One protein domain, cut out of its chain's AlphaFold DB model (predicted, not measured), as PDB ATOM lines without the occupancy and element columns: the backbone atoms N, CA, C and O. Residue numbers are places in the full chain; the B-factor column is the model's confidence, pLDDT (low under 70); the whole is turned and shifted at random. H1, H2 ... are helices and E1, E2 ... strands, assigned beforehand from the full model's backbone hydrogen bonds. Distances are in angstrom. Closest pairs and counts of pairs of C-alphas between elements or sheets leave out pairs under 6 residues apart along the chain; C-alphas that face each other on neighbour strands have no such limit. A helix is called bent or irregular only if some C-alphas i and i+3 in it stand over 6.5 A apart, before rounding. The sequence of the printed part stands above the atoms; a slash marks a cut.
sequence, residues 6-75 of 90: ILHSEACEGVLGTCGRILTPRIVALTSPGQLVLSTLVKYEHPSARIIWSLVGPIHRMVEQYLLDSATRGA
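Overview. This is residues 6 to 75 of the 90 residues of an uncharacterized protein of Mycobacterium sp. 1164966.3 (UniProt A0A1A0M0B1). A small sheet of four strands that fold back and forth in chain order has one long, kinked helix, H1, running along its edge strand E4 over one face; the other face is bare, and E1 and E2 lie away from the helix. The 70 printed residues hold four named strands and then one named helix, E1 E2 E3 E4 H1, with the sheet in that same strand order and antiparallel throughout. The class is mixed, helices and strands. The whole is only just loose, close to compact, with a radius of gyration of the C-alphas of 13.7 A, and flat, spanning 40 by 24 by 13 A.

Along the chain. Find C-alpha 6 at (126.734, 141.633, 165.221); E1 runs from there to residue 10. E2 is residues 13 to 17. E3, residues 23 to 32, and E4, residues 35 to 44, are each 29.2 A long. H1 begins at C-alpha 49, (106.484, 131.730, 161.798), and runs 34.5 A to C-alpha 74, (136.907, 134.812, 145.867). It has a kink of 47 degrees near residue 56 and is only just irregular: C-alphas 55 and 58 are 6.54 A apart.

Arrangement. The strands form a meander, each the antiparallel neighbour of the one before, in three hairpins. Look for N 7 and O 15 at 2.8 A between E1 and E2, N 14 and O 29 at 2.8 A between E2 and E3, and N 26 and O 41 at 2.8 A between E3 and E4. E1 and E4 are apart. H1 is on the sheet in two layers, a helix on one face of a sheet, over E4 at a height over the sheet of 10.1 A. It runs along the strands, at 13 degrees to E4 on the local plane. The closest C-alphas of E4 and H1 are those of Tyr 44 and Arg 50, 7.0 A apart. In H1, 20 of 22 O i to N i+4 pairs are within hydrogen-bond range.

Size, cuts and confidence. The two C-alphas farthest apart, those of Pro 47 and Ala 75, are 40.5 A apart. The printed part has no cut, and its four links are tight. Mean pLDDT of the printed part is 85.9; look for values under 70 at residues 74 to 75.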
ATOM      1  N   ILE A   6     125.634 142.487 164.767       91.50
ATOM      2  CA  ILE A   6     126.734 141.633 165.221       91.50
ATOM      3  C   ILE A   6     126.536 141.403 166.715       91.50
ATOM      4  O   ILE A   6     126.668 142.325 167.514       91.50
ATOM      5  N   LEU A   7     126.190 140.174 167.081       92.25
ATOM      6  CA  LEU A   7     125.977 139.771 168.469       92.25
ATOM      7  C   LEU A   7     127.255 139.225 169.102       92.25
ATOM      8  O   LEU A   7     127.446 139.351 170.307       92.25
ATOM      9  N   HIS A   8     128.113 138.609 168.290       91.06
ATOM     10  CA  HIS A   8     129.405 138.081 168.705       91.06
ATOM     11  C   HIS A   8     130.369 138.084 167.515       91.06
ATOM     12  O   HIS A   8     129.946 137.852 166.381       91.06
ATOM     13  N   SER A   9     131.644 138.378 167.756       92.31
ATOM     14  CA  SER A   9     132.683 138.381 166.727       92.31
ATOM     15  C   SER A   9     134.034 138.103 167.371       92.31
ATOM     16  O   SER A   9     134.563 138.940 168.092       92.31
ATOM     17  N   GLU A  10     134.590 136.948 167.052       90.81
ATOM     18  CA  GLU A  10     135.902 136.454 167.447       90.81
ATOM     19  C   GLU A  10     136.682 136.036 166.193       90.81
ATOM     20  O   GLU A  10     136.137 135.968 165.090       90.81
ATOM     21  N   ALA A  11     137.973 135.733 166.348       84.56
ATOM     22  CA  ALA A  11     138.856 135.418 165.220       84.56
ATOM     23  C   ALA A  11     138.353 134.263 164.325       84.56
ATOM     24  O   ALA A  11     138.581 134.286 163.114       84.56
ATOM     25  N   CYS A  12     137.661 133.279 164.907       89.25
ATOM     26  CA  CYS A  12     137.172 132.087 164.202       89.25
ATOM     27  C   CYS A  12     135.648 131.905 164.282       89.25
ATOM     28  O   CYS A  12     135.126 130.900 163.803       89.25
ATOM     29  N   GLU A  13     134.928 132.845 164.894       92.88
ATOM     30  CA  GLU A  13     133.488 132.741 165.123       92.88
ATOM     31  C   GLU A  13     132.815 134.103 164.957       92.88
ATOM     32  O   GLU A  13     133.247 135.101 165.519       92.88
ATOM     33  N   GLY A  14     131.718 134.151 164.211       92.25
ATOM     34  CA  GLY A  14     130.874 135.332 164.098       92.25
ATOM     35  C   GLY A  14     129.414 134.959 164.269       92.25
ATOM     36  O   GLY A  14     128.941 133.993 163.676       92.25
ATOM     37  N   VAL A  15     128.675 135.745 165.046       92.50
ATOM     38  CA  VAL A  15     127.234 135.580 165.223       92.50
ATOM     39  C   VAL A  15     126.535 136.873 164.848       92.50
ATOM     40  O   VAL A  15     126.710 137.912 165.485       92.50
ATOM     41  N   LEU A  16     125.685 136.780 163.835       91.31
ATOM     42  CA  LEU A  16     124.753 137.824 163.447       91.31
ATOM     43  C   LEU A  16     123.355 137.440 163.921       91.31
ATOM     44  O   LEU A  16     122.951 136.275 163.868       91.31
ATOM     45  N   GLY A  17     122.562 138.413 164.339       91.19
ATOM     46  CA  GLY A  17     121.174 138.146 164.666       91.19
ATOM     47  C   GLY A  17     120.282 139.359 164.577       91.19
ATOM     48  O   GLY A  17     120.729 140.495 164.568       91.19
ATOM     49  N   THR A  18     118.983 139.105 164.533       88.81
ATOM     50  CA  THR A  18     117.978 140.140 164.763       88.81
ATOM     51  C   THR A  18     116.896 139.591 165.685       88.81
ATOM     52  O   THR A  18     116.802 138.379 165.893       88.81
ATOM     53  N   CYS A  19     116.121 140.472 166.302       85.12
ATOM     54  CA  CYS A  19     115.027 140.104 167.190       85.12
ATOM     55  C   CYS A  19     113.718 140.564 166.553       85.12
ATOM     56  O   CYS A  19     113.536 141.746 166.267       85.12
ATOM     57  N   GLY A  20     112.802 139.625 166.321       81.50
ATOM     58  CA  GLY A  20     111.514 139.896 165.698       81.50
ATOM     59  C   GLY A  20     110.364 139.307 166.503       81.50
ATOM     60  O   GLY A  20     110.506 138.286 167.166       81.50
ATOM     61  N   ARG A  21     109.178 139.922 166.405       83.00
ATOM     62  CA  ARG A  21     107.956 139.433 167.081       83.00
ATOM     63  C   ARG A  21     107.479 138.062 166.593       83.00
ATOM     64  O   ARG A  21     106.665 137.439 167.261       83.00
ATOM     65  N   ILE A  22     107.916 137.636 165.410       85.12
ATOM     66  CA  ILE A  22     107.454 136.396 164.772       85.12
ATOM     67  C   ILE A  22     108.573 135.352 164.740       85.12
ATOM     68  O   ILE A  22     108.335 134.174 165.000       85.12
ATOM     69  N   LEU A  23     109.798 135.785 164.444       85.31
ATOM     70  CA  LEU A  23     110.972 134.932 164.344       85.31
ATOM     71  C   LEU A  23     112.204 135.647 164.889       85.31
ATOM     72  O   LEU A  23     112.357 136.858 164.717       85.31
ATOM     73  N   THR A  24     113.083 134.863 165.502       89.81
ATOM     74  CA  THR A  24     114.392 135.302 165.983       89.81
ATOM     75  C   THR A  24     115.455 134.500 165.233       89.81
ATOM     76  O   THR A  24     115.726 133.352 165.601       89.81
ATOM     77  N   PRO A  25     116.020 135.048 164.144       88.56
ATOM     78  CA  PRO A  25     117.057 134.383 163.386       88.56
ATOM     79  C   PRO A  25     118.433 134.674 163.993       88.56
ATOM     80  O   PRO A  25     118.717 135.764 164.514       88.56
ATOM     81  N   ARG A  26     119.299 133.675 163.900       92.19
ATOM     82  CA  ARG A  26     120.720 133.741 164.219       92.19
ATOM     83  C   ARG A  26     121.484 133.105 163.069       92.19
ATOM     84  O   ARG A  26     121.135 132.012 162.637       92.19
ATOM     85  N   ILE A  27     122.501 133.797 162.588       89.94
ATOM     86  CA  ILE A  27     123.446 133.286 161.605       89.94
ATOM     87  C   ILE A  27     124.772 133.154 162.337       89.94
ATOM     88  O   ILE A  27     125.271 134.133 162.888       89.94
ATOM     89  N   VAL A  28     125.309 131.944 162.366       92.06
ATOM     90  CA  VAL A  28     126.583 131.615 163.000       92.06
ATOM     91  C   VAL A  28     127.552 131.217 161.902       92.06
ATOM     92  O   VAL A  28     127.272 130.307 161.122       92.06
ATOM     93  N   ALA A  29     128.677 131.909 161.829       90.06
ATOM     94  CA  ALA A  29     129.788 131.586 160.955       90.06
ATOM     95  C   ALA A  29     130.937 131.067 161.815       90.06
ATOM     96  O   ALA A  29     131.403 131.768 162.708       90.06
ATOM     97  N   LEU A  30     131.395 129.854 161.533       91.38
ATOM     98  CA  LEU A  30     132.590 129.275 162.131       91.38
ATOM     99  C   LEU A  30     133.625 129.076 161.036       91.38
ATOM    100  O   LEU A  30     133.321 128.514 159.981       91.38
ATOM    101  N   THR A  31     134.842 129.538 161.287       88.06
ATOM    102  CA  THR A  31     135.952 129.407 160.350       88.06
ATOM    103  C   THR A  31     137.023 128.512 160.958       88.06
ATOM    104  O   THR A  31     137.354 128.584 162.140       88.06
ATOM    105  N   SER A  32     137.562 127.625 160.137       87.06
ATOM    106  CA  SER A  32     138.753 126.840 160.437       87.06
ATOM    107  C   SER A  32     139.645 126.831 159.191       87.06
ATOM    108  O   SER A  32     139.194 127.206 158.102       87.06
ATOM    109  N   PRO A  33     140.935 126.471 159.301       85.56
ATOM    110  CA  PRO A  33     141.818 126.465 158.141       85.56
ATOM    111  C   PRO A  33     141.245 125.611 156.998       85.56
ATOM    112  O   PRO A  33     141.099 124.399 157.128       85.56
ATOM    113  N   GLY A  34     140.903 126.257 155.880       82.56
ATOM    114  CA  GLY A  34     140.339 125.603 154.693       82.56
ATOM    115  C   GLY A  34     138.845 125.265 154.763       82.56
ATOM    116  O   GLY A  34     138.335 124.653 153.827       82.56
ATOM    117  N   GLN A  35     138.128 125.658 155.818       83.88
ATOM    118  CA  GLN A  35     136.703 125.368 155.963       83.88
ATOM    119  C   GLN A  35     135.937 126.551 156.568       83.88
ATOM    120  O   GLN A  35     136.353 127.189 157.529       83.88
ATOM    121  N   LEU A  36     134.764 126.816 155.996       83.94
ATOM    122  CA  LEU A  36     133.785 127.764 156.510       83.94
ATOM    123  C   LEU A  36     132.475 127.011 156.733       83.94
ATOM    124  O   LEU A  36     131.952 126.390 155.807       83.94
ATOM    125  N   VAL A  37     131.943 127.077 157.949       87.25
ATOM    126  CA  VAL A  37     130.628 126.538 158.291       87.25
ATOM    127  C   VAL A  37     129.700 127.706 158.576       87.25
ATOM    128  O   VAL A  37     129.902 128.447 159.534       87.25
ATOM    129  N   LEU A  38     128.668 127.856 157.749       87.31
ATOM    130  CA  LEU A  38     127.590 128.810 157.971       87.31
ATOM    131  C   LEU A  38     126.355 128.046 158.450       87.31
ATOM    132  O   LEU A  38     125.891 127.127 157.781       87.31
ATOM    133  N   SER A  39     125.847 128.403 159.623       90.00
ATOM    134  CA  SER A  39     124.656 127.802 160.220       90.00
ATOM    135  C   SER A  39     123.606 128.865 160.480       90.00
ATOM    136  O   SER A  39     123.864 129.840 161.184       90.00
ATOM    137  N   THR A  40     122.396 128.637 159.979       88.19
ATOM    138  CA  THR A  40     121.259 129.514 160.259       88.19
ATOM    139  C   THR A  40     120.268 128.828 161.183       88.19
ATOM    140  O   THR A  40     119.679 127.799 160.852       88.19
ATOM    141  N   LEU A  41     120.056 129.433 162.347       90.25
ATOM    142  CA  LEU A  41     119.092 128.995 163.343       90.25
ATOM    143  C   LEU A  41     117.916 129.964 163.358       90.25
ATOM    144  O   LEU A  41     118.094 131.178 163.439       90.25
ATOM    145  N   VAL A  42     116.699 129.427 163.326       88.25
ATOM    146  CA  VAL A  42     115.480 130.235 163.402       88.25
ATOM    147  C   VAL A  42     114.632 129.746 164.554       88.25
ATOM    148  O   VAL A  42     114.070 128.653 164.512       88.25
ATOM    149  N   LYS A  43     114.518 130.579 165.586       90.06
ATOM    150  CA  LYS A  43     113.555 130.356 166.659       90.06
ATOM    151  C   LYS A  43     112.212 130.952 166.246       90.06
ATOM    152  O   LYS A  43     112.123 132.133 165.910       90.06
ATOM    153  N   TYR A  44     111.172 130.127 166.258       90.31
ATOM    154  CA  TYR A  44     109.798 130.563 166.020       90.31
ATOM    155  C   TYR A  44     109.189 131.057 167.325       90.31
ATOM    156  O   TYR A  44     109.050 130.285 168.269       90.31
ATOM    157  N   GLU A  45     108.803 132.329 167.368       87.56
ATOM    158  CA  GLU A  45     108.131 132.920 168.534       87.56
ATOM    159  C   GLU A  45     106.599 132.862 168.389       87.56
ATOM    160  O   GLU A  45     105.867 133.065 169.353       87.56
ATOM    161  N   HIS A  46     106.092 132.571 167.183       88.25
ATOM    162  CA  HIS A  46     104.661 132.520 166.882       88.25
ATOM    163  C   HIS A  46     104.318 131.369 165.911       88.25
ATOM    164  O   HIS A  46     105.118 131.079 165.019       88.25
ATOM    165  N   PRO A  47     103.123 130.744 165.986       85.44
ATOM    166  CA  PRO A  47     102.728 129.657 165.078       85.44
ATOM    167  C   PRO A  47     102.795 130.009 163.583       85.44
ATOM    168  O   PRO A  47     103.163 129.169 162.761       85.44
ATOM    169  N   SER A  48     102.506 131.265 163.217       86.56
ATOM    170  CA  SER A  48     102.623 131.733 161.824       86.56
ATOM    171  C   SER A  48     104.067 131.769 161.307       86.56
ATOM    172  O   SER A  48     104.274 131.772 160.094       86.56
ATOM    173  N   ALA A  49     105.075 131.732 162.186       85.62
ATOM    174  CA  ALA A  49     106.484 131.730 161.798       85.62
ATOM    175  C   ALA A  49     106.851 130.505 160.956       85.62
ATOM    176  O   ALA A  49     107.663 130.615 160.044       85.62
ATOM    177  N   ARG A  50     106.202 129.357 161.195       84.38
ATOM    178  CA  ARG A  50     106.410 128.147 160.390       84.38
ATOM    179  C   ARG A  50     105.959 128.340 158.942       84.38
ATOM    180  O   ARG A  50     106.627 127.862 158.030       84.38
ATOM    181  N   ILE A  51     104.861 129.068 158.730       88.31
ATOM    182  CA  ILE A  51     104.357 129.399 157.391       88.31
ATOM    183  C   ILE A  51     105.313 130.380 156.714       88.31
ATOM    184  O   ILE A  51     105.740 130.141 155.590       88.31
ATOM    185  N   ILE A  52     105.725 131.438 157.415       85.06
ATOM    186  CA  ILE A  52     106.695 132.404 156.879       85.06
ATOM    187  C   ILE A  52     107.999 131.699 156.501       85.06
ATOM    188  O   ILE A  52     108.496 131.881 155.394       85.06
ATOM    189  N   TRP A  53     108.527 130.840 157.371       85.75
ATOM    190  CA  TRP A  53     109.748 130.098 157.079       85.75
ATOM    191  C   TRP A  53     109.581 129.094 155.939       85.75
ATOM    192  O   TRP A  53     110.525 128.874 155.191       85.75
ATOM    193  N   SER A  54     108.390 128.526 155.732       87.69
ATOM    194  CA  SER A  54     108.146 127.670 154.563       87.69
ATOM    195  C   SER A  54     108.298 128.422 153.231       87.69
ATOM    196  O   SER A  54     108.705 127.823 152.241       87.69
ATOM    197  N   LEU A  55     108.044 129.737 153.230       86.62
ATOM    198  CA  LEU A  55     108.202 130.611 152.065       86.62
ATOM    199  C   LEU A  55     109.622 131.186 151.960       86.62
ATOM    200  O   LEU A  55     110.193 131.244 150.875       86.62
ATOM    201  N   VAL A  56     110.201 131.605 153.088       83.75
ATOM    202  CA  VAL A  56     111.509 132.280 153.140       83.75
ATOM    203  C   VAL A  56     112.675 131.288 153.133       83.75
ATOM    204  O   VAL A  56     113.709 131.570 152.540       83.75
ATOM    205  N   GLY A  57     112.518 130.114 153.744       85.88
ATOM    206  CA  GLY A  57     113.557 129.088 153.864       85.88
ATOM    207  C   GLY A  57     114.169 128.640 152.527       85.88
ATOM    208  O   GLY A  57     115.390 128.522 152.453       85.88
ATOM    209  N   PRO A  58     113.385 128.426 151.451       89.31
ATOM    210  CA  PRO A  58     113.937 128.142 150.126       89.31
ATOM    211  C   PRO A  58     114.801 129.284 149.575       89.31
ATOM    212  O   PRO A  58     115.923 129.041 149.141       89.31
ATOM    213  N   ILE A  59     114.311 130.527 149.652       85.19
ATOM    214  CA  ILE A  59     115.043 131.724 149.195       85.19
ATOM    215  C   ILE A  59     116.347 131.860 149.980       85.19
ATOM    216  O   ILE A  59     117.413 132.071 149.411       85.19
ATOM    217  N   HIS A  60     116.265 131.677 151.293       83.44
ATOM    218  CA  HIS A  60     117.402 131.710 152.188       83.44
ATOM    219  C   HIS A  60     118.482 130.691 151.798       83.44
ATOM    220  O   HIS A  60     119.646 131.059 151.678       83.44
ATOM    221  N   ARG A  61     118.103 129.440 151.504       86.50
ATOM    222  CA  ARG A  61     119.051 128.408 151.049       86.50
ATOM    223  C   ARG A  61     119.739 128.769 149.732       86.50
ATOM    224  O   ARG A  61     120.924 128.497 149.581       86.50
ATOM    225  N   MET A  62     119.021 129.389 148.794       86.50
ATOM    226  CA  MET A  62     119.627 129.853 147.539       86.50
ATOM    227  C   MET A  62     120.673 130.944 147.792       86.50
ATOM    228  O   MET A  62     121.732 130.939 147.168       86.50
ATOM    229  N   VAL A  63     120.397 131.860 148.725       81.69
ATOM    230  CA  VAL A  63     121.347 132.905 149.122       81.69
ATOM    231  C   VAL A  63     122.568 132.301 149.819       81.69
ATOM    232  O   VAL A  63     123.685 132.673 149.475       81.69
ATOM    233  N   GLU A  64     122.388 131.344 150.736       84.75
ATOM    234  CA  GLU A  64     123.505 130.635 151.386       84.75
ATOM    235  C   GLU A  64     124.419 129.959 150.355       84.75
ATOM    236  O   GLU A  64     125.632 130.157 150.388       84.75
ATOM    237  N   GLN A  65     123.845 129.220 149.401       85.38
ATOM    238  CA  GLN A  65     124.604 128.577 148.323       85.38
ATOM    239  C   GLN A  65     125.354 129.598 147.467       85.38
ATOM    240  O   GLN A  65     126.549 129.446 147.235       85.38
ATOM    241  N   TYR A  66     124.683 130.678 147.061       81.50
ATOM    242  CA  TYR A  66     125.315 131.741 146.284       81.50
ATOM    243  C   TYR A  66     126.504 132.374 147.019       81.50
ATOM    244  O   TYR A  66     127.547 132.620 146.409       81.50
ATOM    245  N   LEU A  67     126.356 132.643 148.321       79.25
ATOM    246  CA  LEU A  67     127.414 133.225 149.145       79.25
ATOM    247  C   LEU A  67     128.594 132.266 149.302       79.25
ATOM    248  O   LEU A  67     129.736 132.703 149.170       79.25
ATOM    249  N   LEU A  68     128.333 130.977 149.529       79.69
ATOM    250  CA  LEU A  68     129.377 129.955 149.602       79.69
ATOM    251  C   LEU A  68     130.120 129.829 148.270       79.69
ATOM    252  O   LEU A  68     131.343 129.943 148.250       79.69
ATOM    253  N   ASP A  69     129.400 129.722 147.153       84.00
ATOM    254  CA  ASP A  69     130.003 129.665 145.819       84.00
ATOM    255  C   ASP A  69     130.818 130.929 145.517       84.00
ATOM    256  O   ASP A  69     131.891 130.875 144.913       84.00
ATOM    257  N   SER A  70     130.321 132.096 145.938       75.00
ATOM    258  CA  SER A  70     131.034 133.362 145.794       75.00
ATOM    259  C   SER A  70     132.301 133.403 146.640       75.00
ATOM    260  O   SER A  70     133.325 133.887 146.159       75.00
ATOM    261  N   ALA A  71     132.259 132.892 147.870       73.62
ATOM    262  CA  ALA A  71     133.425 132.796 148.736       73.62
ATOM    263  C   ALA A  71     134.467 131.839 148.147       73.62
ATOM    264  O   ALA A  71     135.645 132.172 148.128       73.62
ATOM    265  N   THR A  72     134.051 130.703 147.576       76.56
ATOM    266  CA  THR A  72     134.961 129.783 146.877       76.56
ATOM    267  C   THR A  72     135.594 130.434 145.649       76.56
ATOM    268  O   THR A  72     136.799 130.302 145.442       76.56
ATOM    269  N   ARG A  73     134.822 131.196 144.859       77.31
ATOM    270  CA  ARG A  73     135.372 131.980 143.738       77.31
ATOM    271  C   ARG A  73     136.363 133.044 144.224       77.31
ATOM    272  O   ARG A  73     137.423 133.191 143.628       77.31
ATOM    273  N   GLY A  74     136.056 133.754 145.309       63.56
ATOM    274  CA  GLY A  74     136.907 134.812 145.867       63.56
ATOM    275  C   GLY A  74     138.154 134.307 146.602       63.56
ATOM    276  O   GLY A  74     139.182 134.971 146.570       63.56
ATOM    277  N   ALA A  75     138.107 133.111 147.193       58.28
ATOM    278  CA  ALA A  75     139.234 132.477 147.884       58.28
ATOM    279  C   ALA A  75     140.376 132.051 146.942       58.28
ATOM    280  O   ALA A  75     141.448 131.671 147.406       58.28
TER     281      ALA A  75